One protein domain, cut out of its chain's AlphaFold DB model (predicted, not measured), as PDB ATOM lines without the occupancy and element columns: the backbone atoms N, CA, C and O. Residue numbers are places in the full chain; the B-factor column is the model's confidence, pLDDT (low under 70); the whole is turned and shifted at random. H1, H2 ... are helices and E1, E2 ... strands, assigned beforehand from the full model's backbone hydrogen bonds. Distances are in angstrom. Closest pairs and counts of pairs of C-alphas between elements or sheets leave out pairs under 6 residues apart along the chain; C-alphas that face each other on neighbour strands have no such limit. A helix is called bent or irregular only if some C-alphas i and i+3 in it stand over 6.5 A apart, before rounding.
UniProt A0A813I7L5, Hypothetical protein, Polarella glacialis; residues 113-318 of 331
ATOM      1  N   MET A 113      49.332 -34.905  15.790       89.00
ATOM      2  CA  MET A 113      50.565 -34.222  15.424       89.00
ATOM      3  C   MET A 113      50.684 -34.171  13.910       89.00
ATOM      4  O   MET A 113      50.673 -35.210  13.241       89.00
ATOM      5  N   GLY A 114      50.792 -32.953  13.391       86.69
ATOM      6  CA  GLY A 114      51.192 -32.696  12.024       86.69
ATOM      7  C   GLY A 114      52.621 -32.185  11.946       86.69
ATOM      8  O   GLY A 114      53.107 -31.541  12.874       86.69
ATOM      9  N   GLU A 115      53.283 -32.458  10.837       86.25
ATOM     10  CA  GLU A 115      54.634 -31.997  10.567       86.25
ATOM     11  C   GLU A 115      54.794 -31.684   9.084       86.25
ATOM     12  O   GLU A 115      54.367 -32.451   8.217       86.25
ATOM     13  N   TRP A 116      55.459 -30.573   8.806       84.69
ATOM     14  CA  TRP A 116      56.009 -30.278   7.497       84.69
ATOM     15  C   TRP A 116      57.436 -30.797   7.429       84.69
ATOM     16  O   TRP A 116      58.215 -30.622   8.359       84.69
ATOM     17  N   SER A 117      57.823 -31.397   6.316       79.62
ATOM     18  CA  SER A 117      59.221 -31.730   6.081       79.62
ATOM     19  C   SER A 117      59.653 -31.222   4.732       79.62
ATOM     20  O   SER A 117      58.968 -31.397   3.722       79.62
ATOM     21  N   THR A 118      60.803 -30.562   4.729       74.38
ATOM     22  CA  THR A 118      61.339 -29.964   3.521       74.38
ATOM     23  C   THR A 118      61.971 -31.046   2.654       74.38
ATOM     24  O   THR A 118      62.894 -31.732   3.068       74.38
ATOM     25  N   CYS A 119      61.481 -31.170   1.430       66.81
ATOM     26  CA  CYS A 119      61.739 -32.241   0.486       66.81
ATOM     27  C   CYS A 119      62.064 -31.645  -0.889       66.81
ATOM     28  O   CYS A 119      61.294 -31.720  -1.848       66.81
ATOM     29  N   TYR A 120      63.224 -31.002  -0.999       61.84
ATOM     30  CA  TYR A 120      63.656 -30.409  -2.261       61.84
ATOM     31  C   TYR A 120      64.045 -31.488  -3.289       61.84
ATOM     32  O   TYR A 120      64.511 -32.567  -2.908       61.84
ATOM     33  N   PRO A 121      63.947 -31.197  -4.602       48.47
ATOM     34  CA  PRO A 121      64.300 -32.131  -5.676       48.47
ATOM     35  C   PRO A 121      65.688 -32.788  -5.550       48.47
ATOM     36  O   PRO A 121      65.896 -33.889  -6.050       48.47
ATOM     37  N   SER A 122      66.633 -32.140  -4.859       48.91
ATOM     38  CA  SER A 122      67.992 -32.638  -4.618       48.91
ATOM     39  C   SER A 122      68.220 -33.261  -3.236       48.91
ATOM     40  O   SER A 122      69.226 -33.944  -3.055       48.91
ATOM     41  N   VAL A 123      67.336 -33.028  -2.258       52.19
ATOM     42  CA  VAL A 123      67.453 -33.526  -0.879       52.19
ATOM     43  C   VAL A 123      66.042 -33.607  -0.272       52.19
ATOM     44  O   VAL A 123      65.462 -32.581   0.070       52.19
ATOM     45  N   CYS A 124      65.492 -34.813  -0.111       56.34
ATOM     46  CA  CYS A 124      64.600 -35.083   1.021       56.34
ATOM     47  C   CYS A 124      65.534 -35.560   2.130       56.34
ATOM     48  O   CYS A 124      65.882 -36.746   2.131       56.34
ATOM     49  N   PRO A 125      66.080 -34.670   2.980       49.66
ATOM     50  CA  PRO A 125      66.840 -35.130   4.121       49.66
ATOM     51  C   PRO A 125      65.906 -36.053   4.892       49.66
ATOM     52  O   PRO A 125      64.803 -35.667   5.259       49.66
ATOM     53  N   GLY A 126      66.330 -37.298   5.072       44.03
ATOM     54  CA  GLY A 126      65.634 -38.264   5.909       44.03
ATOM     55  C   GLY A 126      65.741 -37.885   7.383       44.03
ATOM     56  O   GLY A 126      66.118 -38.735   8.182       44.03
ATOM     57  N   SER A 127      65.478 -36.621   7.747       51.84
ATOM     58  CA  SER A 127      65.049 -36.322   9.104       51.84
ATOM     59  C   SER A 127      63.829 -37.199   9.320       51.84
ATOM     60  O   SER A 127      62.816 -37.035   8.633       51.84
ATOM     61  N   GLU A 128      63.999 -38.215  10.165       52.88
ATOM     62  CA  GLU A 128      62.900 -39.044  10.631       52.88
ATOM     63  C   GLU A 128      61.792 -38.078  11.054       52.88
ATOM     64  O   GLU A 128      62.074 -37.193  11.869       52.88
ATOM     65  N   PRO A 129      60.594 -38.172  10.452       56.34
ATOM     66  CA  PRO A 129      59.494 -37.312  10.842       56.34
ATOM     67  C   PRO A 129      59.311 -37.407  12.356       56.34
ATOM     68  O   PRO A 129      59.563 -38.473  12.932       56.34
ATOM     69  N   TYR A 130      58.881 -36.309  12.975       63.22
ATOM     70  CA  TYR A 130      58.561 -36.219  14.391       63.22
ATOM     71  C   TYR A 130      57.898 -37.531  14.828       63.22
ATOM     72  O   TYR A 130      56.879 -37.914  14.231       63.22
ATOM     73  N   PRO A 131      58.492 -38.265  15.791       61.16
ATOM     74  CA  PRO A 131      58.020 -39.593  16.142       61.16
ATOM     75  C   PRO A 131      56.515 -39.551  16.408       61.16
ATOM     76  O   PRO A 131      56.035 -38.688  17.140       61.16
ATOM     77  N   ASP A 132      55.776 -40.451  15.758       68.69
ATOM     78  CA  ASP A 132      54.322 -40.597  15.891       68.69
ATOM     79  C   ASP A 132      53.445 -39.478  15.280       68.69
ATOM     80  O   ASP A 132      52.242 -39.426  15.554       68.69
ATOM     81  N   SER A 133      53.976 -38.617  14.395       80.31
ATOM     82  CA  SER A 133      53.130 -37.699  13.613       80.31
ATOM     83  C   SER A 133      52.145 -38.463  12.713       80.31
ATOM     84  O   SER A 133      52.500 -39.411  12.010       80.31
ATOM     85  N   SER A 134      50.870 -38.070  12.752       85.25
ATOM     86  CA  SER A 134      49.794 -38.687  11.956       85.25
ATOM     87  C   SER A 134      49.534 -37.939  10.648       85.25
ATOM     88  O   SER A 134      49.006 -38.521   9.699       85.25
ATOM     89  N   ILE A 135      49.949 -36.671  10.574       89.50
ATOM     90  CA  ILE A 135      49.943 -35.864   9.356       89.50
ATOM     91  C   ILE A 135      51.396 -35.526   9.012       89.50
ATOM     92  O   ILE A 135      52.047 -34.761   9.713       89.50
ATOM     93  N   LYS A 136      51.916 -36.101   7.932       89.25
ATOM     94  CA  LYS A 136      53.291 -35.911   7.464       89.25
ATOM     95  C   LYS A 136      53.245 -35.271   6.088       89.25
ATOM     96  O   LYS A 136      53.000 -35.951   5.090       89.25
ATOM     97  N   ILE A 137      53.460 -33.962   6.042       89.88
ATOM     98  CA  ILE A 137      53.355 -33.149   4.835       89.88
ATOM     99  C   ILE A 137      54.724 -33.047   4.176       89.88
ATOM    100  O   ILE A 137      55.661 -32.476   4.731       89.88
ATOM    101  N   CYS A 138      54.824 -33.561   2.956       87.69
ATOM    102  CA  CYS A 138      55.991 -33.333   2.125       87.69
ATOM    103  C   CYS A 138      55.917 -31.938   1.487       87.69
ATOM    104  O   CYS A 138      55.011 -31.652   0.702       87.69
ATOM    105  N   PHE A 139      56.873 -31.078   1.837       84.25
ATOM    106  CA  PHE A 139      56.959 -29.683   1.420       84.25
ATOM    107  C   PHE A 139      58.141 -29.442   0.489       84.25
ATOM    108  O   PHE A 139      59.273 -29.744   0.835       84.25
ATOM    109  N   THR A 140      57.928 -28.830  -0.665       73.38
ATOM    110  CA  THR A 140      58.986 -28.610  -1.669       73.38
ATOM    111  C   THR A 140      59.280 -27.127  -1.923       73.38
ATOM    112  O   THR A 140      60.137 -26.812  -2.754       73.38
ATOM    113  N   GLY A 141      58.599 -26.209  -1.224       75.31
ATOM    114  CA  GLY A 141      58.577 -24.785  -1.566       75.31
ATOM    115  C   GLY A 141      57.609 -24.474  -2.708       75.31
ATOM    116  O   GLY A 141      56.692 -25.237  -2.987       75.31
ATOM    117  N   SER A 142      57.860 -23.378  -3.425       72.44
ATOM    118  CA  SER A 142      57.018 -22.837  -4.506       72.44
ATOM    119  C   SER A 142      57.046 -23.637  -5.825       72.44
ATOM    120  O   SER A 142      57.138 -23.053  -6.908       72.44
ATOM    121  N   GLY A 143      57.057 -24.968  -5.761       75.50
ATOM    122  CA  GLY A 143      57.021 -25.840  -6.934       75.50
ATOM    123  C   GLY A 143      55.629 -25.927  -7.571       75.50
ATOM    124  O   GLY A 143      54.614 -25.595  -6.958       75.50
ATOM    125  N   THR A 144      55.577 -26.381  -8.826       85.38
ATOM    126  CA  THR A 144      54.311 -26.770  -9.469       85.38
ATOM    127  C   THR A 144      53.770 -28.052  -8.835       85.38
ATOM    128  O   THR A 144      54.525 -28.802  -8.219       85.38
ATOM    129  N   PHE A 145      52.486 -28.356  -9.049       89.44
ATOM    130  CA  PHE A 145      51.887 -29.618  -8.604       89.44
ATOM    131  C   PHE A 145      52.742 -30.838  -8.986       89.44
ATOM    132  O   PHE A 145      53.141 -31.610  -8.117       89.44
ATOM    133  N   GLN A 146      53.101 -30.953 -10.269       88.38
ATOM    134  CA  GLN A 146      53.915 -32.059 -10.776       88.38
ATOM    135  C   GLN A 146      55.303 -32.111 -10.121       88.38
ATOM    136  O   GLN A 146      55.760 -33.182  -9.735       88.38
ATOM    137  N   ALA A 147      55.974 -30.966  -9.955       84.12
ATOM    138  CA  ALA A 147      57.283 -30.930  -9.305       84.12
ATOM    139  C   ALA A 147      57.200 -31.372  -7.834       84.12
ATOM    140  O   ALA A 147      58.108 -32.042  -7.332       84.12
ATOM    141  N   ASN A 148      56.106 -31.023  -7.153       85.50
ATOM    142  CA  ASN A 148      55.862 -31.425  -5.776       85.50
ATOM    143  C   ASN A 148      55.612 -32.929  -5.697       85.50
ATOM    144  O   ASN A 148      56.283 -33.609  -4.925       85.50
ATOM    145  N   GLU A 149      54.721 -33.461  -6.537       87.75
ATOM    146  CA  GLU A 149      54.425 -34.894  -6.608       87.75
ATOM    147  C   GLU A 149      55.691 -35.712  -6.910       87.75
ATOM    148  O   GLU A 149      56.019 -36.638  -6.171       87.75
ATOM    149  N   GLU A 150      56.466 -35.331  -7.931       85.81
ATOM    150  CA  GLU A 150      57.711 -36.017  -8.303       85.81
ATOM    151  C   GLU A 150      58.755 -35.988  -7.179       85.81
ATOM    152  O   GLU A 150      59.497 -36.959  -6.988       85.81
ATOM    153  N   SER A 151      58.837 -34.883  -6.429       81.06
ATOM    154  CA  SER A 151      59.745 -34.791  -5.286       81.06
ATOM    155  C   SER A 151      59.297 -35.682  -4.133       81.06
ATOM    156  O   SER A 151      60.090 -36.460  -3.598       81.06
ATOM    157  N   CYS A 152      58.012 -35.608  -3.798       82.31
ATOM    158  CA  CYS A 152      57.420 -36.281  -2.654       82.31
ATOM    159  C   CYS A 152      57.231 -37.784  -2.862       82.31
ATOM    160  O   CYS A 152      57.293 -38.538  -1.895       82.31
ATOM    161  N   ALA A 153      57.106 -38.254  -4.105       83.62
ATOM    162  CA  ALA A 153      57.059 -39.678  -4.431       83.62
ATOM    163  C   ALA A 153      58.319 -40.446  -3.980       83.62
ATOM    164  O   ALA A 153      58.278 -41.664  -3.809       83.62
ATOM    165  N   ARG A 154      59.447 -39.753  -3.759       76.25
ATOM    166  CA  ARG A 154      60.690 -40.355  -3.243       76.25
ATOM    167  C   ARG A 154      60.705 -40.525  -1.724       76.25
ATOM    168  O   ARG A 154      61.627 -41.149  -1.204       76.25
ATOM    169  N   ALA A 155      59.717 -39.982  -1.022       75.50
ATOM    170  CA  ALA A 155      59.675 -39.943   0.429       75.50
ATOM    171  C   ALA A 155      58.380 -40.592   0.939       75.50
ATOM    172  O   ALA A 155      57.438 -39.940   1.380       75.50
ATOM    173  N   THR A 156      58.348 -41.924   0.871       75.44
ATOM    174  CA  THR A 156      57.161 -42.756   1.144       75.44
ATOM    175  C   THR A 156      56.680 -42.722   2.596       75.44
ATOM    176  O   THR A 156      55.655 -43.316   2.912       75.44
ATOM    177  N   SER A 157      57.431 -42.089   3.500       76.81
ATOM    178  CA  SER A 157      57.022 -41.851   4.886       76.81
ATOM    179  C   SER A 157      56.058 -40.670   5.034       76.81
ATOM    180  O   SER A 157      55.437 -40.560   6.091       76.81
ATOM    181  N   PHE A 158      55.921 -39.805   4.020       84.00
ATOM    182  CA  PHE A 158      54.956 -38.705   4.006       84.00
ATOM    183  C   PHE A 158      53.629 -39.157   3.412       84.00
ATOM    184  O   PHE A 158      53.592 -39.798   2.364       84.00
ATOM    185  N   ASN A 159      52.537 -38.787   4.072       89.00
ATOM    186  CA  ASN A 159      51.185 -39.154   3.669       89.00
ATOM    187  C   ASN A 159      50.361 -37.957   3.175       89.00
ATOM    188  O   ASN A 159      49.240 -38.148   2.715       89.00
ATOM    189  N   TYR A 160      50.904 -36.737   3.209       93.94
ATOM    190  CA  TYR A 160      50.274 -35.551   2.628       93.94
ATOM    191  C   TYR A 160      51.183 -34.908   1.582       93.94
ATOM    192  O   TYR A 160      52.386 -34.743   1.800       93.94
ATOM    193  N   LEU A 161      50.589 -34.490   0.465       92.94
ATOM    194  CA  LEU A 161      51.266 -33.681  -0.546       92.94
ATOM    195  C   LEU A 161      51.023 -32.189  -0.282       92.94
ATOM    196  O   LEU A 161      49.868 -31.763  -0.223       92.94
ATOM    197  N   SER A 162      52.089 -31.393  -0.152       92.06
ATOM    198  CA  SER A 162      51.973 -29.929  -0.149       92.06
ATOM    199  C   SER A 162      51.851 -29.363  -1.559       92.06
ATOM    200  O   SER A 162      52.564 -29.774  -2.478       92.06
ATOM    201  N   ILE A 163      50.994 -28.360  -1.714       91.25
ATOM    202  CA  ILE A 163      50.814 -27.581  -2.933       91.25
ATOM    203  C   ILE A 163      50.829 -26.107  -2.526       91.25
ATOM    204  O   ILE A 163      49.947 -25.673  -1.787       91.25
ATOM    205  N   GLY A 164      51.824 -25.344  -2.986       87.69
ATOM    206  CA  GLY A 164      52.049 -23.956  -2.561       87.69
ATOM    207  C   GLY A 164      53.327 -23.767  -1.738       87.69
ATOM    208  O   GLY A 164      54.262 -24.537  -1.912       87.69
ATOM    209  N   GLY A 165      53.385 -22.739  -0.883       78.81
ATOM    210  CA  GLY A 165      54.562 -22.419  -0.052       78.81
ATOM    211  C   GLY A 165      55.477 -21.325  -0.583       78.81
ATOM    212  O   GLY A 165      56.695 -21.381  -0.415       78.81
ATOM    213  N   GLY A 166      54.914 -20.378  -1.329       75.31
ATOM    214  CA  GLY A 166      55.654 -19.224  -1.815       75.31
ATOM    215  C   GLY A 166      54.860 -18.373  -2.807       75.31
ATOM    216  O   GLY A 166      53.630 -18.489  -2.901       75.31
ATOM    217  N   PRO A 167      55.540 -17.479  -3.547       77.25
ATOM    218  CA  PRO A 167      54.880 -16.586  -4.482       77.25
ATOM    219  C   PRO A 167      54.217 -17.354  -5.631       77.25
ATOM    220  O   PRO A 167      54.829 -18.239  -6.225       77.25
ATOM    221  N   GLY A 168      52.996 -16.956  -5.994       80.06
ATOM    222  CA  GLY A 168      52.318 -17.461  -7.190       80.06
ATOM    223  C   GLY A 168      51.667 -18.828  -7.007       80.06
ATOM    224  O   GLY A 168      51.820 -19.687  -7.871       80.06
ATOM    225  N   PHE A 169      50.929 -19.024  -5.908       89.25
ATOM    226  CA  PHE A 169      50.094 -20.212  -5.736       89.25
ATOM    227  C   PHE A 169      49.166 -20.404  -6.942       89.25
ATOM    228  O   PHE A 169      48.509 -19.462  -7.398       89.25
ATOM    229  N   ILE A 170      49.092 -21.643  -7.420       91.44
ATOM    230  CA  ILE A 170      48.150 -22.081  -8.444       91.44
ATOM    231  C   ILE A 170      47.356 -23.237  -7.831       91.44
ATOM    232  O   ILE A 170      47.968 -24.245  -7.466       91.44
ATOM    233  N   PRO A 171      46.023 -23.114  -7.694       93.94
ATOM    234  CA  PRO A 171      45.202 -24.217  -7.226       93.94
ATOM    235  C   PRO A 171      45.373 -25.431  -8.151       93.94
ATOM    236  O   PRO A 171      45.299 -25.273  -9.373       93.94
ATOM    237  N   PRO A 172      45.579 -26.635  -7.601       95.56
ATOM    238  CA  PRO A 172      45.649 -27.849  -8.404       95.56
ATOM    239  C   PRO A 172      44.288 -28.140  -9.040       95.56
ATOM    240  O   PRO A 172      43.230 -27.975  -8.424       95.56
ATOM    241  N   THR A 173      44.298 -28.611 -10.276       96.75
ATOM    242  CA  THR A 173      43.087 -29.033 -10.978       96.75
ATOM    243  C   THR A 173      42.499 -30.308 -10.367       96.75
ATOM    244  O   THR A 173      43.170 -31.084  -9.683       96.75
ATOM    245  N   ALA A 174      41.219 -30.568 -10.642       96.44
ATOM    246  CA  ALA A 174      40.567 -31.792 -10.182       96.44
ATOM    247  C   ALA A 174      41.220 -33.068 -10.752       96.44
ATOM    248  O   ALA A 174      41.234 -34.095 -10.074       96.44
ATOM    249  N   ASP A 175      41.749 -33.014 -11.976       96.88
ATOM    250  CA  ASP A 175      42.395 -34.161 -12.622       96.88
ATOM    251  C   ASP A 175      43.777 -34.448 -12.018       96.88
ATOM    252  O   ASP A 175      44.086 -35.612 -11.763       96.88
ATOM    253  N   GLU A 176      44.554 -33.407 -11.699       96.88
ATOM    254  CA  GLU A 176      45.803 -33.523 -10.931       96.88
ATOM    255  C   GLU A 176      45.554 -34.167  -9.561       96.88
ATOM    256  O   GLU A 176      46.219 -35.120  -9.175       96.88
ATOM    257  N   ILE A 177      44.524 -33.740  -8.831       97.12
ATOM    258  CA  ILE A 177      44.229 -34.354  -7.530       97.12
ATOM    259  C   ILE A 177      43.831 -35.829  -7.671       97.12
ATOM    260  O   ILE A 177      44.261 -36.671  -6.883       97.12
ATOM    261  N   LYS A 178      43.031 -36.178  -8.685       94.25
ATOM    262  CA  LYS A 178      42.612 -37.570  -8.925       94.25
ATOM    263  C   LYS A 178      43.769 -38.472  -9.369       94.25
ATOM    264  O   LYS A 178      43.670 -39.701  -9.215       94.25
ATOM    265  N   SER A 179      44.851 -37.907  -9.915       95.00
ATOM    266  CA  SER A 179      46.035 -38.685 -10.287       95.00
ATOM    267  C   SER A 179      46.832 -39.152  -9.074       95.00
ATOM    268  O   SER A 179      47.459 -40.204  -9.173       95.00
ATOM    269  N   LEU A 180      46.714 -38.482  -7.920       94.12
ATOM    270  CA  LEU A 180      47.425 -38.847  -6.692       94.12
ATOM    271  C   LEU A 180      47.143 -40.293  -6.261       94.12
ATOM    272  O   LEU A 180      46.012 -40.795  -6.331       94.12
ATOM    273  N   LYS A 181      48.193 -40.985  -5.810       90.38
ATOM    274  CA  LYS A 181      48.145 -42.363  -5.298       90.38
ATOM    275  C   LYS A 181      49.013 -42.477  -4.051       90.38
ATOM    276  O   LYS A 181      50.121 -41.961  -4.029       90.38
ATOM    277  N   GLY A 182      48.519 -43.191  -3.040       89.81
ATOM    278  CA  GLY A 182      49.282 -43.475  -1.818       89.81
ATOM    279  C   GLY A 182      49.375 -42.319  -0.816       89.81
ATOM    280  O   GLY A 182      50.065 -42.470   0.184       89.81
ATOM    281  N   TYR A 183      48.681 -41.204  -1.060       94.06
ATOM    282  CA  TYR A 183      48.523 -40.116  -0.095       94.06
ATOM    283  C   TYR A 183      47.227 -40.287   0.706       94.06
ATOM    284  O   TYR A 183      46.210 -40.711   0.161       94.06
ATOM    285  N   ASP A 184      47.266 -39.895   1.976       95.69
ATOM    286  CA  ASP A 184      46.104 -39.763   2.856       95.69
ATOM    287  C   ASP A 184      45.439 -38.388   2.703       95.69
ATOM    288  O   ASP A 184      44.256 -38.235   3.017       95.69
ATOM    289  N   GLY A 185      46.174 -37.375   2.224       96.81
ATOM    290  CA  GLY A 185      45.650 -36.021   2.081       96.81
ATOM    291  C   GLY A 185      46.463 -35.068   1.207       96.81
ATOM    292  O   GLY A 185      47.564 -35.375   0.748       96.81
ATOM    293  N   ILE A 186      45.902 -33.878   0.997       96.50
ATOM    294  CA  ILE A 186      46.593 -32.726   0.407       96.50
ATOM    295  C   ILE A 186      46.642 -31.571   1.403       96.50
ATOM    296  O   ILE A 186      45.740 -31.395   2.222       96.50
ATOM    297  N   SER A 187      47.690 -30.765   1.297       95.69
ATOM    298  CA  SER A 187      47.870 -29.527   2.043       95.69
ATOM    299  C   SER A 187      48.000 -28.371   1.058       95.69
ATOM    300  O   SER A 187      48.946 -28.336   0.274       95.69
ATOM    301  N   LEU A 188      47.049 -27.438   1.075       95.00
ATOM    302  CA  LEU A 188      47.152 -26.192   0.322       95.00
ATOM    303  C   LEU A 188      47.879 -25.158   1.185       95.00
ATOM    304  O   LEU A 188      47.314 -24.665   2.162       95.00
ATOM    305  N   ASP A 189      49.120 -24.854   0.821       91.56
ATOM    306  CA  ASP A 189      49.964 -23.854   1.471       91.56
ATOM    307  C   ASP A 189      49.896 -22.521   0.725       91.56
ATOM    308  O   ASP A 189      50.697 -22.210  -0.162       91.56
ATOM    309  N   ILE A 190      48.853 -21.746   1.017       90.19
ATOM    310  CA  ILE A 190      48.547 -20.537   0.258       90.19
ATOM    311  C   ILE A 190      49.197 -19.341   0.944       90.19
ATOM    312  O   ILE A 190      48.615 -18.707   1.821       90.19
ATOM    313  N   GLU A 191      50.410 -19.004   0.518       83.88
ATOM    314  CA  GLU A 191      51.092 -17.798   0.997       83.88
ATOM    315  C   GLU A 191      50.751 -16.556   0.172       83.88
ATOM    316  O   GLU A 191      50.715 -15.461   0.723       83.88
ATOM    317  N   SER A 192      50.461 -16.721  -1.124       85.69
ATOM    318  CA  SER A 192      50.040 -15.641  -2.022       85.69
ATOM    319  C   SER A 192      49.189 -16.178  -3.170       85.69
ATOM    320  O   SER A 192      49.566 -17.158  -3.807       85.69
ATOM    321  N   TYR A 193      48.061 -15.535  -3.478       90.00
ATOM    322  CA  TYR A 193      47.205 -15.951  -4.589       90.00
ATOM    323  C   TYR A 193      46.496 -14.754  -5.219       90.00
ATOM    324  O   TYR A 193      45.469 -14.297  -4.731       90.00
ATOM    325  N   ALA A 194      47.047 -14.238  -6.320       89.19
ATOM    326  CA  ALA A 194      46.598 -12.977  -6.914       89.19
ATOM    327  C   ALA A 194      45.128 -12.985  -7.364       89.19
ATOM    328  O   ALA A 194      44.478 -11.943  -7.328       89.19
ATOM    329  N   ALA A 195      44.606 -14.140  -7.789       92.19
ATOM    330  CA  ALA A 195      43.225 -14.244  -8.247       92.19
ATOM    331  C   ALA A 195      42.210 -14.206  -7.094       92.19
ATOM    332  O   ALA A 195      41.072 -13.810  -7.325       92.19
ATOM    333  N   LEU A 196      42.613 -14.606  -5.875       93.00
ATOM    334  CA  LEU A 196      41.738 -14.709  -4.698       93.00
ATOM    335  C   LEU A 196      40.420 -15.457  -4.995       93.00
ATOM    336  O   LEU A 196      39.367 -15.142  -4.443       93.00
ATOM    337  N   ASP A 197      40.487 -16.445  -5.888       96.19
ATOM    338  CA  ASP A 197      39.340 -17.219  -6.355       96.19
ATOM    339  C   ASP A 197      39.050 -18.369  -5.385       96.19
ATOM    340  O   ASP A 197      39.742 -19.390  -5.374       96.19
ATOM    341  N   VAL A 198      38.038 -18.178  -4.541       97.00
ATOM    342  CA  VAL A 198      37.596 -19.169  -3.550       97.00
ATOM    343  C   VAL A 198      36.979 -20.398  -4.224       97.00
ATOM    344  O   VAL A 198      37.157 -21.505  -3.714       97.00
ATOM    345  N   ASP A 199      36.320 -20.238  -5.375       97.69
ATOM    346  CA  ASP A 199      35.687 -21.350  -6.088       97.69
ATOM    347  C   ASP A 199      36.755 -22.309  -6.619       97.69
ATOM    348  O   ASP A 199      36.611 -23.524  -6.498       97.69
ATOM    349  N   ALA A 200      37.874 -21.781  -7.123       97.06
ATOM    350  CA  ALA A 200      39.011 -22.604  -7.526       97.06
ATOM    351  C   ALA A 200      39.568 -23.433  -6.352       97.06
ATOM    352  O   ALA A 200      39.829 -24.625  -6.513       97.06
ATOM    353  N   ILE A 201      39.680 -22.840  -5.154       97.19
ATOM    354  CA  ILE A 201      40.080 -23.570  -3.938       97.19
ATOM    355  C   ILE A 201      39.056 -24.652  -3.596       97.19
ATOM    356  O   ILE A 201      39.428 -25.796  -3.337       97.19
ATOM    357  N   GLN A 202      37.766 -24.319  -3.621       97.38
ATOM    358  CA  GLN A 202      36.698 -25.269  -3.334       97.38
ATOM    359  C   GLN A 202      36.703 -26.445  -4.317       97.38
ATOM    360  O   GLN A 202      36.543 -27.584  -3.886       97.38
ATOM    361  N   VAL A 203      36.922 -26.200  -5.610       97.81
ATOM    362  CA  VAL A 203      37.025 -27.253  -6.631       97.81
ATOM    363  C   VAL A 203      38.190 -28.193  -6.325       97.81
ATOM    364  O   VAL A 203      37.997 -29.411  -6.350       97.81
ATOM    365  N   SER A 204      39.368 -27.659  -5.985       97.62
ATOM    366  CA  SER A 204      40.516 -28.476  -5.575       97.62
ATOM    367  C   SER A 204      40.179 -29.322  -4.342       97.62
ATOM    368  O   SER A 204      40.313 -30.544  -4.350       97.62
ATOM    369  N   LEU A 205      39.676 -28.697  -3.276       97.94
ATOM    370  CA  LEU A 205      39.364 -29.399  -2.030       97.94
ATOM    371  C   LEU A 205      38.263 -30.450  -2.221       97.94
ATOM    372  O   LEU A 205      38.381 -31.554  -1.696       97.94
ATOM    373  N   GLN A 206      37.225 -30.157  -3.005       98.19
ATOM    374  CA  GLN A 206      36.167 -31.117  -3.313       98.19
ATOM    375  C   GLN A 206      36.708 -32.311  -4.101       98.19
ATOM    376  O   GLN A 206      36.394 -33.448  -3.756       98.19
ATOM    377  N   ALA A 207      37.567 -32.087  -5.099       98.38
ATOM    378  CA  ALA A 207      38.195 -33.178  -5.839       98.38
ATOM    379  C   ALA A 207      39.026 -34.091  -4.921       98.38
ATOM    380  O   ALA A 207      39.037 -35.307  -5.116       98.38
ATOM    381  N   ALA A 208      39.667 -33.529  -3.890       98.12
ATOM    382  CA  ALA A 208      40.375 -34.311  -2.881       98.12
ATOM    383  C   ALA A 208      39.402 -35.154  -2.046       98.12
ATOM    384  O   ALA A 208      39.612 -36.359  -1.904       98.12
ATOM    385  N   LYS A 209      38.292 -34.569  -1.575       97.88
ATOM    386  CA  LYS A 209      37.245 -35.316  -0.856       97.88
ATOM    387  C   LYS A 209      36.664 -36.449  -1.702       97.88
ATOM    388  O   LYS A 209      36.518 -37.560  -1.195       97.88
ATOM    389  N   ASP A 210      36.388 -36.196  -2.978       97.81
ATOM    390  CA  ASP A 210      35.855 -37.192  -3.915       97.81
ATOM    391  C   ASP A 210      36.850 -38.336  -4.168       97.81
ATOM    392  O   ASP A 210      36.448 -39.478  -4.392       97.81
ATOM    393  N   ALA A 211      38.153 -38.049  -4.092       97.12
ATOM    394  CA  ALA A 211      39.226 -39.039  -4.157       97.12
ATOM    395  C   ALA A 211      39.475 -39.769  -2.818       97.12
ATOM    396  O   ALA A 211      40.369 -40.610  -2.740       97.12
ATOM    397  N   GLY A 212      38.697 -39.471  -1.770       97.31
ATOM    398  CA  GLY A 212      38.857 -40.050  -0.435       97.31
ATOM    399  C   GLY A 212      40.011 -39.455   0.375       97.31
ATOM    400  O   GLY A 212      40.353 -39.996   1.425       97.31
ATOM    401  N   LEU A 213      40.597 -38.352  -0.091       97.81
ATOM    402  CA  LEU A 213      41.701 -37.667   0.566       97.81
ATOM    403  C   LEU A 213      41.191 -36.730   1.665       97.81
ATOM    404  O   LEU A 213      40.103 -36.144   1.593       97.81
ATOM    405  N   LYS A 214      42.022 -36.560   2.687       97.94
ATOM    406  CA  LYS A 214      41.899 -35.491   3.668       97.94
ATOM    407  C   LYS A 214      42.395 -34.176   3.097       97.94
ATOM    408  O   LYS A 214      43.299 -34.129   2.264       97.94
ATOM    409  N   THR A 215      41.801 -33.096   3.565       97.94
ATOM    410  CA  THR A 215      42.117 -31.750   3.103       97.94
ATOM    411  C   THR A 215      42.643 -30.902   4.239       97.94
ATOM    412  O   THR A 215      42.084 -30.845   5.336       97.94
ATOM    413  N   HIS A 216      43.723 -30.203   3.948       97.31
ATOM    414  CA  HIS A 216      44.327 -29.263   4.859       97.31
ATOM    415  C   HIS A 216      44.578 -27.938   4.144       97.31
ATOM    416  O   HIS A 216      44.965 -27.915   2.974       97.31
ATOM    417  N   PHE A 217      44.356 -26.840   4.855       94.56
ATOM    418  CA  PHE A 217      44.694 -25.498   4.406       94.56
ATOM    419  C   PHE A 217      45.589 -24.820   5.437       94.56
ATOM    420  O   PHE A 217      45.278 -24.773   6.628       94.56
ATOM    421  N   THR A 218      46.681 -24.237   4.967       90.94
ATOM    422  CA  THR A 218      47.464 -23.291   5.747       90.94
ATOM    423  C   THR A 218      47.609 -21.999   4.964       90.94
ATOM    424  O   THR A 218      47.603 -21.970   3.732       90.94
ATOM    425  N   CYS A 219      47.741 -20.918   5.708       83.12
ATOM    426  CA  CYS A 219      48.311 -19.692   5.199       83.12
ATOM    427  C   CYS A 219      49.186 -19.102   6.301       83.12
ATOM    428  O   CYS A 219      48.900 -19.256   7.498       83.12
ATOM    429  N   ALA A 220      50.263 -18.433   5.899       66.06
ATOM    430  CA  ALA A 220      51.100 -17.702   6.831       66.06
ATOM    431  C   ALA A 220      50.251 -16.699   7.623       66.06
ATOM    432  O   ALA A 220      49.410 -16.006   7.040       66.06
ATOM    433  N   HIS A 221      50.528 -16.505   8.918       61.12
ATOM    434  CA  HIS A 221      49.982 -15.346   9.640       61.12
ATOM    435  C   HIS A 221      50.549 -14.012   9.113       61.12
ATOM    436  O   HIS A 221      50.318 -12.964   9.688       61.12
ATOM    437  N   THR A 222      51.323 -13.998   8.027       52.34
ATOM    438  CA  THR A 222      51.619 -12.765   7.284       52.34
ATOM    439  C   THR A 222      50.885 -12.659   5.961       52.34
ATOM    440  O   THR A 222      50.940 -11.590   5.362       52.34
ATOM    441  N   GLY A 223      50.147 -13.707   5.557       51.94
ATOM    442  CA  GLY A 223      49.222 -13.726   4.424       51.94
ATOM    443  C   GLY A 223      49.697 -12.870   3.262       51.94
ATOM    444  O   GLY A 223      49.009 -11.911   2.916       51.94
ATOM    445  N   TYR A 224      50.894 -13.140   2.732       65.88
ATOM    446  CA  TYR A 224      51.548 -12.284   1.744       65.88
ATOM    447  C   TYR A 224      50.655 -12.084   0.506       65.88
ATOM    448  O   TYR A 224      50.649 -12.861  -0.441       65.88
ATOM    449  N   GLY A 225      49.883 -10.996   0.494       72.06
ATOM    450  CA  GLY A 225      48.947 -10.694  -0.588       72.06
ATOM    451  C   GLY A 225      47.600 -11.424  -0.520       72.06
ATOM    452  O   GLY A 225      46.857 -11.362  -1.497       72.06
ATOM    453  N   LEU A 226      47.253 -12.075   0.597       87.06
ATOM    454  CA  LEU A 226      45.892 -12.566   0.842       87.06
ATOM    455  C   LEU A 226      45.039 -11.506   1.543       87.06
ATOM    456  O   LEU A 226      45.523 -10.743   2.377       87.06
ATOM    457  N   THR A 227      43.746 -11.472   1.226       90.25
ATOM    458  CA  THR A 227      42.789 -10.585   1.899       90.25
ATOM    459  C   THR A 227      42.071 -11.314   3.028       90.25
ATOM    460  O   THR A 227      41.877 -12.531   2.990       90.25
ATOM    461  N   ARG A 228      41.606 -10.541   4.015       91.19
ATOM    462  CA  ARG A 228      40.731 -11.025   5.089       91.19
ATOM    463  C   ARG A 228      39.543 -11.816   4.553       91.19
ATOM    464  O   ARG A 228      39.290 -12.923   5.015       91.19
ATOM    465  N   ASP A 229      38.843 -11.261   3.568       93.75
ATOM    466  CA  ASP A 229      37.618 -11.862   3.041       93.75
ATOM    467  C   ASP A 229      37.895 -13.193   2.333       93.75
ATOM    468  O   ASP A 229      37.138 -14.142   2.519       93.75
ATOM    469  N   PHE A 230      39.011 -13.297   1.601       94.38
ATOM    470  CA  PHE A 230      39.434 -14.553   0.983       94.38
ATOM    471  C   PHE A 230      39.729 -15.626   2.035       94.38
ATOM    472  O   PHE A 230      39.158 -16.714   1.976       94.38
ATOM    473  N   VAL A 231      40.568 -15.316   3.032       93.38
ATOM    474  CA  VAL A 231      40.917 -16.277   4.093       93.38
ATOM    475  C   VAL A 231      39.664 -16.710   4.848       93.38
ATOM    476  O   VAL A 231      39.426 -17.902   5.018       93.38
ATOM    477  N   MET A 232      38.807 -15.763   5.234       94.31
ATOM    478  CA  MET A 232      37.547 -16.083   5.900       94.31
ATOM    479  C   MET A 232      36.620 -16.934   5.034       94.31
ATOM    480  O   MET A 232      35.906 -17.761   5.586       94.31
ATOM    481  N   ALA A 233      36.577 -16.739   3.717       96.12
ATOM    482  CA  ALA A 233      35.746 -17.548   2.831       96.12
ATOM    483  C   ALA A 233      36.279 -18.983   2.708       96.12
ATOM    484  O   ALA A 233      35.504 -19.926   2.843       96.12
ATOM    485  N   VAL A 234      37.596 -19.154   2.548       95.81
ATOM    486  CA  VAL A 234      38.234 -20.478   2.480       95.81
ATOM    487  C   VAL A 234      38.037 -21.257   3.780       95.81
ATOM    488  O   VAL A 234      37.629 -22.412   3.735       95.81
ATOM    489  N   LEU A 235      38.238 -20.628   4.945       95.69
ATOM    490  CA  LEU A 235      38.083 -21.276   6.257       95.69
ATOM    491  C   LEU A 235      36.664 -21.810   6.529       95.69
ATOM    492  O   LEU A 235      36.491 -22.663   7.397       95.69
ATOM    493  N   LYS A 236      35.652 -21.316   5.809       96.44
ATOM    494  CA  LYS A 236      34.253 -21.758   5.931       96.44
ATOM    495  C   LYS A 236      33.906 -22.933   5.028       96.44
ATOM    496  O   LYS A 236      32.797 -23.454   5.123       96.44
ATOM    497  N   LEU A 237      34.801 -23.322   4.120       96.94
ATOM    498  CA  LEU A 237      34.508 -24.378   3.165       96.94
ATOM    499  C   LEU A 237      34.278 -25.705   3.912       96.94
ATOM    500  O   LEU A 237      35.151 -26.144   4.664       96.94
ATOM    501  N   PRO A 238      33.147 -26.400   3.674       96.94
ATOM    502  CA  PRO A 238      32.820 -27.661   4.351       96.94
ATOM    503  C   PRO A 238      33.750 -28.808   3.933       96.94
ATOM    504  O   PRO A 238      33.735 -29.894   4.517       96.94
ATOM    505  N   THR A 239      34.542 -28.576   2.890       97.06
ATOM    506  CA  THR A 239      35.507 -29.507   2.327       97.06
ATOM    507  C   THR A 239      36.837 -29.503   3.060       97.06
ATOM    508  O   THR A 239      37.689 -30.270   2.638       97.06
ATOM    509  N   LEU A 240      37.057 -28.677   4.092       97.38
ATOM    510  CA  LEU A 240      38.291 -28.659   4.887       97.38
ATOM    511  C   LEU A 240      38.201 -29.598   6.098       97.38
ATOM    512  O   LEU A 240      37.353 -29.410   6.962       97.38
ATOM    513  N   ASP A 241      39.103 -30.577   6.203       97.81
ATOM    514  CA  ASP A 241      39.245 -31.386   7.421       97.81
ATOM    515  C   ASP A 241      40.103 -30.661   8.473       97.81
ATOM    516  O   ASP A 241      39.788 -30.697   9.664       97.81
ATOM    517  N   TYR A 242      41.167 -29.977   8.040       97.56
ATOM    518  CA  TYR A 242      42.137 -29.322   8.918       97.56
ATOM    519  C   TYR A 242      42.510 -27.923   8.428       97.56
ATOM    520  O   TYR A 242      42.609 -27.671   7.226       97.56
ATOM    521  N   VAL A 243      42.808 -27.028   9.368       95.88
ATOM    522  CA  VAL A 243      43.452 -25.743   9.086       95.88
ATOM    523  C   VAL A 243      44.609 -25.503  10.042       95.88
ATOM    524  O   VAL A 243      44.488 -25.799  11.229       95.88
ATOM    525  N   SER A 244      45.708 -24.930   9.559       93.75
ATOM    526  CA  SER A 244      46.824 -24.527  10.423       93.75
ATOM    527  C   SER A 244      47.231 -23.073  10.187       93.75
ATOM    528  O   SER A 244      47.877 -22.772   9.186       93.75
ATOM    529  N   PRO A 245      46.876 -22.126  11.075       90.06
ATOM    530  CA  PRO A 245      47.491 -20.806  11.039       90.06
ATOM    531  C   PRO A 245      48.956 -20.949  11.437       90.06
ATOM    532  O   PRO A 245      49.253 -21.541  12.475       90.06
ATOM    533  N   GLN A 246      49.876 -20.399  10.652       86.19
ATOM    534  CA  GLN A 246      51.293 -20.422  11.014       86.19
ATOM    535  C   GLN A 246      51.556 -19.376  12.103       86.19
ATOM    536  O   GLN A 246      51.599 -18.191  11.798       86.19
ATOM    537  N   LEU A 247      51.783 -19.776  13.356       86.31
ATOM    538  CA  LEU A 247      52.203 -18.890  14.456       86.31
ATOM    539  C   LEU A 247      53.684 -18.496  14.338       86.31
ATOM    540  O   LEU A 247      54.395 -18.391  15.328       86.31
ATOM    541  N   TYR A 248      54.184 -18.358  13.116       78.75
ATOM    542  CA  TYR A 248      55.552 -18.006  12.767       78.75
ATOM    543  C   TYR A 248      55.566 -17.476  11.331       78.75
ATOM    544  O   TYR A 248      54.603 -17.634  10.579       78.75
ATOM    545  N   THR A 249      56.644 -16.789  10.968       68.50
ATOM    546  CA  THR A 249      56.879 -16.286   9.607       68.50
ATOM    547  C   THR A 249      58.112 -16.946   9.018       68.50
ATOM    548  O   THR A 249      58.024 -17.856   8.211       68.50
ATOM    549  N   THR A 250      59.280 -16.488   9.455       62.34
ATOM    550  CA  THR A 250      60.598 -16.964   9.011       62.34
ATOM    551  C   THR A 250      61.568 -17.114  10.177       62.34
ATOM    552  O   THR A 250      62.664 -17.648  10.023       62.34
ATOM    553  N   THR A 251      61.176 -16.641  11.362       64.69
ATOM    554  CA  THR A 251      61.956 -16.775  12.588       64.69
ATOM    555  C   THR A 251      61.632 -18.095  13.279       64.69
ATOM    556  O   THR A 251      60.465 -18.492  13.269       64.69
ATOM    557  N   PRO A 252      62.588 -18.707  13.995       65.31
ATOM    558  CA  PRO A 252      62.349 -19.909  14.793       65.31
ATOM    559  C   PRO A 252      61.536 -19.629  16.071       65.31
ATOM    560  O   PRO A 252      61.620 -20.404  17.007       65.31
ATOM    561  N   CYS A 253      60.811 -18.511  16.151       72.56
ATOM    562  CA  CYS A 253      60.077 -18.069  17.332       72.56
ATOM    563  C   CYS A 253      58.577 -18.112  17.064       72.56
ATOM    564  O   CYS A 253      58.128 -17.641  16.014       72.56
ATOM    565  N   ILE A 254      57.813 -18.606  18.037       76.44
ATOM    566  CA  ILE A 254      56.356 -18.492  18.041       76.44
ATOM    567  C   ILE A 254      55.965 -17.015  18.156       76.44
ATOM    568  O   ILE A 254      56.409 -16.290  19.045       76.44
ATOM    569  N   GLN A 255      55.104 -16.570  17.251       73.69
ATOM    570  CA  GLN A 255      54.588 -15.215  17.154       73.69
ATOM    571  C   GLN A 255      53.105 -15.236  17.531       73.69
ATOM    572  O   GLN A 255      52.288 -15.899  16.897       73.69
ATOM    573  N   ALA A 256      52.745 -14.496  18.583       66.06
ATOM    574  CA  ALA A 256      51.346 -14.309  18.984       66.06
ATOM    575  C   ALA A 256      50.608 -13.278  18.104       66.06
ATOM    576  O   ALA A 256      49.403 -13.057  18.273       66.06
ATOM    577  N   THR A 257      51.337 -12.610  17.207       67.81
ATOM    578  CA  THR A 257      50.838 -11.532  16.358       67.81
ATOM    579  C   THR A 257      49.952 -12.056  15.238       67.81
ATOM    580  O   THR A 257      50.215 -13.088  14.631       67.81
ATOM    581  N   GLU A 258      48.889 -11.307  14.977       76.19
ATOM    582  CA  GLU A 258      47.954 -11.523  13.877       76.19
ATOM    583  C   GLU A 258      48.539 -11.012  12.553       76.19
ATOM    584  O   GLU A 258      49.394 -10.118  12.551       76.19
ATOM    585  N   SER A 259      48.041 -11.521  11.424       75.12
ATOM    586  CA  SER A 259      48.356 -10.928  10.123       75.12
ATOM    587  C   SER A 259      47.827  -9.509  10.048       75.12
ATOM    588  O   SER A 259      46.759  -9.193  10.578       75.12
ATOM    589  N   ALA A 260      48.524  -8.651   9.304       73.38
ATOM    590  CA  ALA A 260      48.003  -7.333   8.982       73.38
ATOM    591  C   ALA A 260      46.622  -7.468   8.309       73.38
ATOM    592  O   ALA A 260      46.507  -7.950   7.185       73.38
ATOM    593  N   GLY A 261      45.568  -7.056   9.018       79.81
ATOM    594  CA  GLY A 261      44.188  -7.101   8.534       79.81
ATOM    595  C   GLY A 261      43.454  -8.436   8.693       79.81
ATOM    596  O   GLY A 261      42.312  -8.509   8.249       79.81
ATOM    597  N   ILE A 262      44.042  -9.464   9.323       86.00
ATOM    598  CA  ILE A 262      43.373 -10.751   9.589       86.00
ATOM    599  C   ILE A 262      43.572 -11.130  11.052       86.00
ATOM    600  O   ILE A 262      44.676 -11.476  11.461       86.00
ATOM    601  N   THR A 263      42.499 -11.082  11.835       88.56
ATOM    602  CA  THR A 263      42.558 -11.272  13.290       88.56
ATOM    603  C   THR A 263      42.237 -12.708  13.711       88.56
ATOM    604  O   THR A 263      41.597 -13.465  12.976       88.56
ATOM    605  N   TRP A 264      42.586 -13.092  14.941       89.88
ATOM    606  CA  TRP A 264      42.141 -14.359  15.531       89.88
ATOM    607  C   TRP A 264      40.620 -14.414  15.688       89.88
ATOM    608  O   TRP A 264      40.025 -15.485  15.574       89.88
ATOM    609  N   ALA A 265      39.976 -13.260  15.893       92.62
ATOM    610  CA  ALA A 265      38.522 -13.162  15.897       92.62
ATOM    611  C   ALA A 265      37.932 -13.520  14.524       92.62
ATOM    612  O   ALA A 265      36.931 -14.229  14.474       92.62
ATOM    613  N   ASP A 266      38.574 -13.117  13.423       92.62
ATOM    614  CA  ASP A 266      38.145 -13.484  12.068       92.62
ATOM    615  C   ASP A 266      38.254 -14.991  11.828       92.62
ATOM    616  O   ASP A 266      37.299 -15.609  11.347       92.62
ATOM    617  N   TRP A 267      39.378 -15.596  12.225       93.12
ATOM    618  CA  TRP A 267      39.555 -17.050  12.179       93.12
ATOM    619  C   TRP A 267      38.480 -17.769  12.995       93.12
ATOM    620  O   TRP A 267      37.829 -18.683  12.489       93.12
ATOM    621  N   LYS A 268      38.246 -17.332  14.238       95.00
ATOM    622  CA  LYS A 268      37.211 -17.903  15.105       95.00
ATOM    623  C   LYS A 268      35.824 -17.776  14.476       95.00
ATOM    624  O   LYS A 268      35.090 -18.755  14.420       95.00
ATOM    625  N   THR A 269      35.462 -16.592  13.980       95.94
ATOM    626  CA  THR A 269      34.170 -16.356  13.320       95.94
ATOM    627  C   THR A 269      33.983 -17.242  12.093       95.94
ATOM    628  O   THR A 269      32.874 -17.715  11.861       95.94
ATOM    629  N   ALA A 270      35.031 -17.476  11.302       95.50
ATOM    630  CA  ALA A 270      34.948 -18.377  10.158       95.50
ATOM    631  C   ALA A 270      34.763 -19.840  10.596       95.50
ATOM    632  O   ALA A 270      33.852 -20.509  10.112       95.50
ATOM    633  N   LEU A 271      35.565 -20.307  11.555       95.56
ATOM    634  CA  LEU A 271      35.555 -21.697  12.022       95.56
ATOM    635  C   LEU A 271      34.328 -22.078  12.859       95.56
ATOM    636  O   LEU A 271      34.000 -23.256  12.942       95.56
ATOM    637  N   ASP A 272      33.650 -21.107  13.471       96.12
ATOM    638  CA  ASP A 272      32.392 -21.335  14.193       96.12
ATOM    639  C   ASP A 272      31.146 -21.078  13.325       96.12
ATOM    640  O   ASP A 272      30.024 -21.161  13.824       96.12
ATOM    641  N   SER A 273      31.314 -20.723  12.047       95.31
ATOM    642  CA  SER A 273      30.171 -20.491  11.161       95.31
ATOM    643  C   SER A 273      29.495 -21.796  10.731       95.31
ATOM    644  O   SER A 273      30.129 -22.848  10.636       95.31
ATOM    645  N   ASP A 274      28.195 -21.716  10.443       92.38
ATOM    646  CA  ASP A 274      27.411 -22.865   9.995       92.38
ATOM    647  C   ASP A 274      28.017 -23.488   8.728       92.38
ATOM    648  O   ASP A 274      28.177 -22.826   7.701       92.38
ATOM    649  N   GLY A 275      28.331 -24.783   8.802       88.06
ATOM    650  CA  GLY A 275      28.915 -25.545   7.696       88.06
ATOM    651  C   GLY A 275      30.443 -25.620   7.699       88.06
ATOM    652  O   GLY A 275      30.982 -26.450   6.971       88.06
ATOM    653  N   ALA A 276      31.139 -24.849   8.540       93.38
ATOM    654  CA  ALA A 276      32.571 -25.034   8.750       93.38
ATOM    655  C   ALA A 276      32.835 -26.359   9.489       93.38
ATOM    656  O   ALA A 276      32.214 -26.664  10.509       93.38
ATOM    657  N   THR A 277      33.758 -27.164   8.963       94.12
ATOM    658  CA  THR A 277      34.066 -28.518   9.467       94.12
ATOM    659  C   THR A 277      35.510 -28.676   9.931       94.12
ATOM    660  O   THR A 277      35.838 -29.668  10.586       94.12
ATOM    661  N   ALA A 278      36.364 -27.700   9.624       96.50
ATOM    662  CA  ALA A 278      37.794 -27.806   9.836       96.50
ATOM    663  C   ALA A 278      38.180 -27.841  11.319       96.50
ATOM    664  O   ALA A 278      37.709 -27.052  12.142       96.50
ATOM    665  N   GLN A 279      39.125 -28.718  11.642       96.06
ATOM    666  CA  GLN A 279      39.816 -28.722  12.922       96.06
ATOM    667  C   GLN A 279      41.040 -27.802  12.876       96.06
ATOM    668  O   GLN A 279      41.841 -27.860  11.943       96.06
ATOM    669  N   LEU A 280      41.200 -26.969  13.904       95.00
ATOM    670  CA  LEU A 280      42.318 -26.038  14.024       95.00
ATOM    671  C   LEU A 280      43.559 -26.730  14.605       95.00
ATOM    672  O   LEU A 280      43.519 -27.206  15.735       95.00
ATOM    673  N   LEU A 281      44.662 -26.725  13.860       95.25
ATOM    674  CA  LEU A 281      45.973 -27.237  14.260       95.25
ATOM    675  C   LEU A 281      46.991 -26.091  14.201       95.25
ATOM    676  O   LEU A 281      47.556 -25.854  13.139       95.25
ATOM    677  N   PRO A 282      47.227 -25.326  15.282       92.75
ATOM    678  CA  PRO A 282      48.144 -24.195  15.221       92.75
ATOM    679  C   PRO A 282      49.533 -24.618  14.730       92.75
ATOM    680  O   PRO A 282      50.112 -25.587  15.227       92.75
ATOM    681  N   GLY A 283      50.037 -23.894  13.735       90.50
ATOM    682  CA  GLY A 283      51.355 -24.086  13.156       90.50
ATOM    683  C   GLY A 283      52.431 -23.493  14.056       90.50
ATOM    684  O   GLY A 283      52.371 -22.305  14.347       90.50
ATOM    685  N   VAL A 284      53.433 -24.266  14.463       87.69
ATOM    686  CA  VAL A 284      54.540 -23.813  15.321       87.69
ATOM    687  C   VAL A 284      55.899 -24.174  14.715       87.69
ATOM    688  O   VAL A 284      56.008 -25.210  14.062       87.69
ATOM    689  N   PRO A 285      56.946 -23.359  14.918       84.12
ATOM    690  CA  PRO A 285      58.293 -23.690  14.475       84.12
ATOM    691  C   PRO A 285      58.907 -24.786  15.361       84.12
ATOM    692  O   PRO A 285      58.828 -24.728  16.588       84.12
ATOM    693  N   GLU A 286      59.545 -25.778  14.743       80.56
ATOM    694  CA  GLU A 286      60.138 -26.946  15.406       80.56
ATOM    695  C   GLU A 286      61.171 -26.557  16.467       80.56
ATOM    696  O   GLU A 286      61.169 -27.113  17.561       80.56
ATOM    697  N   GLY A 287      62.016 -25.562  16.177       71.69
ATOM    698  CA  GLY A 287      63.088 -25.138  17.084       71.69
ATOM    699  C   GLY A 287      62.597 -24.565  18.422       71.69
ATOM    700  O   GLY A 287      63.353 -24.543  19.397       71.69
ATOM    701  N   ASP A 288      61.337 -24.126  18.468       72.88
ATOM    702  CA  ASP A 288      60.671 -23.516  19.628       72.88
ATOM    703  C   ASP A 288      59.665 -24.457  20.297       72.88
ATOM    704  O   ASP A 288      59.275 -24.296  21.459       72.88
ATOM    705  N   PHE A 289      59.192 -25.446  19.548       76.50
ATOM    706  CA  PHE A 289      58.206 -26.378  20.043       76.50
ATOM    707  C   PHE A 289      58.845 -27.318  21.075       76.50
ATOM    708  O   PHE A 289      59.912 -27.882  20.858       76.50
ATOM    709  N   GLN A 290      58.203 -27.451  22.237       74.56
ATOM    710  CA  GLN A 290      58.681 -28.142  23.447       74.56
ATOM    711  C   GLN A 290      59.906 -27.526  24.148       74.56
ATOM    712  O   GLN A 290      60.116 -27.787  25.331       74.56
ATOM    713  N   SER A 291      60.694 -26.678  23.491       70.00
ATOM    714  CA  SER A 291      61.776 -25.916  24.137       70.00
ATOM    715  C   SER A 291      61.268 -24.602  24.741       70.00
ATOM    716  O   SER A 291      61.693 -24.206  25.827       70.00
ATOM    717  N   TYR A 292      60.324 -23.955  24.060       68.75
ATOM    718  CA  TYR A 292      59.792 -22.641  24.401       68.75
ATOM    719  C   TYR A 292      58.285 -22.641  24.586       68.75
ATOM    720  O   TYR A 292      57.793 -21.873  25.409       68.75
ATOM    721  N   ALA A 293      57.532 -23.492  23.878       77.19
ATOM    722  CA  ALA A 293      56.127 -23.755  24.175       77.19
ATOM    723  C   ALA A 293      55.768 -25.229  24.191       77.19
ATOM    724  O   ALA A 293      56.049 -25.961  23.246       77.19
ATOM    725  N   SER A 294      55.126 -25.648  25.283       85.06
ATOM    726  CA  SER A 294      54.645 -27.016  25.421       85.06
ATOM    727  C   SER A 294      53.446 -27.266  24.508       85.06
ATOM    728  O   SER A 294      52.735 -26.342  24.106       85.06
ATOM    729  N   TYR A 295      53.187 -28.540  24.223       88.00
ATOM    730  CA  TYR A 295      51.963 -28.964  23.544       88.00
ATOM    731  C   TYR A 295      50.700 -28.396  24.215       88.00
ATOM    732  O   TYR A 295      49.817 -27.887  23.524       88.00
ATOM    733  N   ASP A 296      50.632 -28.417  25.549       88.25
ATOM    734  CA  ASP A 296      49.481 -27.913  26.307       88.25
ATOM    735  C   ASP A 296      49.362 -26.384  26.254       88.25
ATOM    736  O   ASP A 296      48.249 -25.860  26.188       88.25
ATOM    737  N   ASP A 297      50.480 -25.652  26.227       88.06
ATOM    738  CA  ASP A 297      50.456 -24.193  26.063       88.06
ATOM    739  C   ASP A 297      49.774 -23.806  24.744       88.06
ATOM    740  O   ASP A 297      48.977 -22.869  24.701       88.06
ATOM    741  N   ILE A 298      50.044 -24.546  23.669       89.69
ATOM    742  CA  ILE A 298      49.446 -24.277  22.360       89.69
ATOM    743  C   ILE A 298      48.005 -24.787  22.303       89.69
ATOM    744  O   ILE A 298      47.078 -24.029  22.007       89.69
ATOM    745  N   THR A 299      47.796 -26.068  22.600       92.88
ATOM    746  CA  THR A 299      46.501 -26.724  22.390       92.88
ATOM    747  C   THR A 299      45.456 -26.339  23.421       92.88
ATOM    748  O   THR A 299      44.288 -26.228  23.062       92.88
ATOM    749  N   ASN A 300      45.838 -26.079  24.673       91.81
ATOM    750  CA  ASN A 300      44.899 -25.682  25.717       91.81
ATOM    751  C   ASN A 300      44.917 -24.171  25.924       91.81
ATOM    752  O   ASN A 300      43.871 -23.541  25.782       91.81
ATOM    753  N   THR A 301      46.070 -23.576  26.235       90.25
ATOM    754  CA  THR A 301      46.126 -22.168  26.664       90.25
ATOM    755  C   THR A 301      45.838 -21.208  25.507       90.25
ATOM    756  O   THR A 301      44.869 -20.448  25.579       90.25
ATOM    757  N   PHE A 302      46.609 -21.267  24.417       90.00
ATOM    758  CA  PHE A 302      46.394 -20.408  23.249       90.00
ATOM    759  C   PHE A 302      45.038 -20.673  22.593       90.00
ATOM    760  O   PHE A 302      44.266 -19.739  22.366       90.00
ATOM    761  N   CYS A 303      44.702 -21.937  22.320       92.81
ATOM    762  CA  CYS A 303      43.447 -22.217  21.630       92.81
ATOM    763  C   CYS A 303      42.214 -21.853  22.458       92.81
ATOM    764  O   CYS A 303      41.270 -21.273  21.922       92.81
ATOM    765  N   SER A 304      42.223 -22.095  23.772       94.19
ATOM    766  CA  SER A 304      41.093 -21.683  24.609       94.19
ATOM    767  C   SER A 304      40.979 -20.162  24.695       94.19
ATOM    768  O   SER A 304      39.861 -19.651  24.657       94.19
ATOM    769  N   SER A 305      42.094 -19.423  24.752       92.44
ATOM    770  CA  SER A 305      42.046 -17.958  24.821       92.44
ATOM    771  C   SER A 305      41.589 -17.314  23.508       92.44
ATOM    772  O   SER A 305      40.861 -16.320  23.537       92.44
ATOM    773  N   LYS A 306      41.965 -17.879  22.354       91.69
ATOM    774  CA  LYS A 306      41.644 -17.314  21.030       91.69
ATOM    775  C   LYS A 306      40.375 -17.867  20.396       91.69
ATOM    776  O   LYS A 306      39.652 -17.122  19.739       91.69
ATOM    777  N   PHE A 307      40.074 -19.139  20.619       92.69
ATOM    778  CA  PHE A 307      38.983 -19.859  19.956       92.69
ATOM    779  C   PHE A 307      37.923 -20.375  20.934       92.69
ATOM    780  O   PHE A 307      36.891 -20.886  20.504       92.69
ATOM    781  N   GLY A 308      38.121 -20.197  22.244       94.44
ATOM    782  CA  GLY A 308      37.155 -20.585  23.277       94.44
ATOM    783  C   GLY A 308      37.081 -22.091  23.541       94.44
ATOM    784  O   GLY A 308      36.211 -22.526  24.294       94.44
ATOM    785  N   LYS A 309      37.958 -22.891  22.924       94.81
ATOM    786  CA  LYS A 309      38.040 -24.347  23.088       94.81
ATOM    787  C   LYS A 309      39.465 -24.849  22.820       94.81
ATOM    788  O   LYS A 309      40.171 -24.215  22.032       94.81
ATOM    789  N   PRO A 310      39.880 -25.978  23.420       95.81
ATOM    790  CA  PRO A 310      41.152 -26.603  23.083       95.81
ATOM    791  C   PRO A 310      41.230 -27.027  21.612       95.81
ATOM    792  O   PRO A 310      40.227 -27.429  21.016       95.81
ATOM    793  N   CYS A 311      42.433 -26.973  21.044       95.00
ATOM    794  CA  CYS A 311      42.731 -27.569  19.746       95.00
ATOM    795  C   CYS A 311      43.029 -29.067  19.892       95.00
ATOM    796  O   CYS A 311      43.615 -29.477  20.894       95.00
ATOM    797  N   PRO A 312      42.686 -29.897  18.893       94.50
ATOM    798  CA  PRO A 312      42.977 -31.329  18.932       94.50
ATOM    799  C   PRO A 312      44.464 -31.661  18.749       94.50
ATOM    800  O   PRO A 312      44.853 -32.802  18.989       94.50
ATOM    801  N   GLY A 313      45.277 -30.699  18.303       94.50
ATOM    802  CA  GLY A 313      46.646 -30.952  17.886       94.50
ATOM    803  C   GLY A 313      47.419 -29.705  17.486       94.50
ATOM    804  O   GLY A 313      46.908 -28.587  17.587       94.50
ATOM    805  N   VAL A 314      48.639 -29.917  16.995       93.19
ATOM    806  CA  VAL A 314      49.524 -28.876  16.451       93.19
ATOM    807  C   VAL A 314      50.136 -29.327  15.128       93.19
ATOM    808  O   VAL A 314      50.219 -30.522  14.845       93.19
ATOM    809  N   MET A 315      50.581 -28.360  14.331       92.06
ATOM    810  CA  MET A 315      51.322 -28.585  13.095       92.06
ATOM    811  C   MET A 315      52.738 -28.025  13.265       92.06
ATOM    812  O   MET A 315      52.899 -26.838  13.518       92.06
ATOM    813  N   VAL A 316      53.773 -28.848  13.152       88.62
ATOM    814  CA  VAL A 316      55.162 -28.427  13.377       88.62
ATOM    815  C   VAL A 316      55.837 -28.117  12.045       88.62
ATOM    816  O   VAL A 316      55.748 -28.900  11.105       88.62
ATOM    817  N   TRP A 317      56.503 -26.970  11.950       84.56
ATOM    818  CA  TRP A 317      57.250 -26.546  10.768       84.56
ATOM    819  C   TRP A 317      58.756 -26.623  10.998       84.56
ATOM    820  O   TRP A 317      59.228 -26.092  12.006       84.56
ATOM    821  N   PRO A 318      59.533 -27.192  10.065       77.12
ATOM    822  CA  PRO A 318      60.955 -27.390  10.240       77.12
ATOM    823  C   PRO A 318      61.642 -26.034  10.107       77.12
ATOM    824  O   PRO A 318      61.785 -25.474   9.019       77.12
TER     825      PRO A 318
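What this domain is: This is residues 113 to 318 of the 331 residues of the protein "Hypothetical protein" of Polarella glacialis (UniProt A0A813I7L5). Eight parallel strands curl into a small, nearly closed barrel, its edge strands E6 and E7 coming together at Gln 246 and Gly 283, and helices H1 to H6 stand in an arc round the outside. The 206 printed residues run E1 E2 H1 E3 H2 E4 H3 E5 H4 E6 H5 E7 H6 E8; the sheet's order is E6 E5 E4 E3 E2 E1 E8 E7. The class is mixed, with under half of the residues in named elements. The whole is compact, with a radius of gyration of the C-alphas of 15.7 A and spans of 40 by 37 by 28 A.

How they stand to each other: Start at E1, residues 113 to 118, in a strongly twisted, curled sheet; within hydrogen-bond range of it are E2, residues 135 to 139 (N 115 and O 135, 2.8 A), and E8, residues 313 to 317 (N 114 and O 314, 2.9 A). H1, residues 145 to 152, is on the sheet at a height of 8.5 A, its C-alpha 145 6.1 A from C-alpha 163 of E3, residues 160 to 164. E3 pairs with E2 at N 138 and O 160, 2.9 A, and with E4, residues 185 to 189, at N 163 and O 187, 2.9 A. H2, residues 174 to 179, is not on the sheet but touches H3, residues 198 to 210, which touches H2 with its residues 203 to 208 alone; the closest C-alphas, of Ala 174 and Ala 207, are 5.1 A apart. H3 runs along the strands, over E4 and E5, residues 214 to 220. E5 pairs with E4 at N 186 and O 214, 2.9 A, and with E6, residues 242 to 246, at N 217 and O 242, 3.1 A. H4, residues 228 to 235, only grazes the sheet and touches H5, residues 264 to 271, closest at C-alphas 232 and 270, 5.5 A. H6, residues 295 to 307, also only grazes it; its residues 306 to 307 alone touch H5, about perpendicular at 85 degrees, closest at C-alphas 268 and 307, 5.5 A. E7, residues 283 to 285, pairs with E8 at N 284 and O 315, 2.8 A. It is a folded sheet, bent back on itself: E6 E5 E4 face E2 E1 E8 E7, with E3 as the hinge. Five strand-helix-strand units, parallel neighbour strands joined through a helix, have right-handed crossovers: E2 H1 E3, E3 H2 E4, E4 H3 E5, E5 H4 E6 and E7 H6 E8. Every O i to N i+4 pair is within hydrogen-bond range in H1 to H5, and 7 of 9 in H6.

Where its parts are: Find C-alpha 113 at (50.565, -34.222, 15.424), where E1 begins, 16.6 A long. H3 is 18.1 A long, E5 20.3 A and H6 16.3 A. E8 ends at C-alpha 317, (57.250, -26.546, 10.768).

The domain as a whole: The farthest C-alphas, of Ser 122 and Asp 274, are 44.2 A apart. The printed part has no cut. The links E1 to E2, E6 to H5 and H5 to E7 are long. The model's pLDDT is under 70 at residues 119 to 132, 220 to 224, 249 to 252, 256 to 257 and 292.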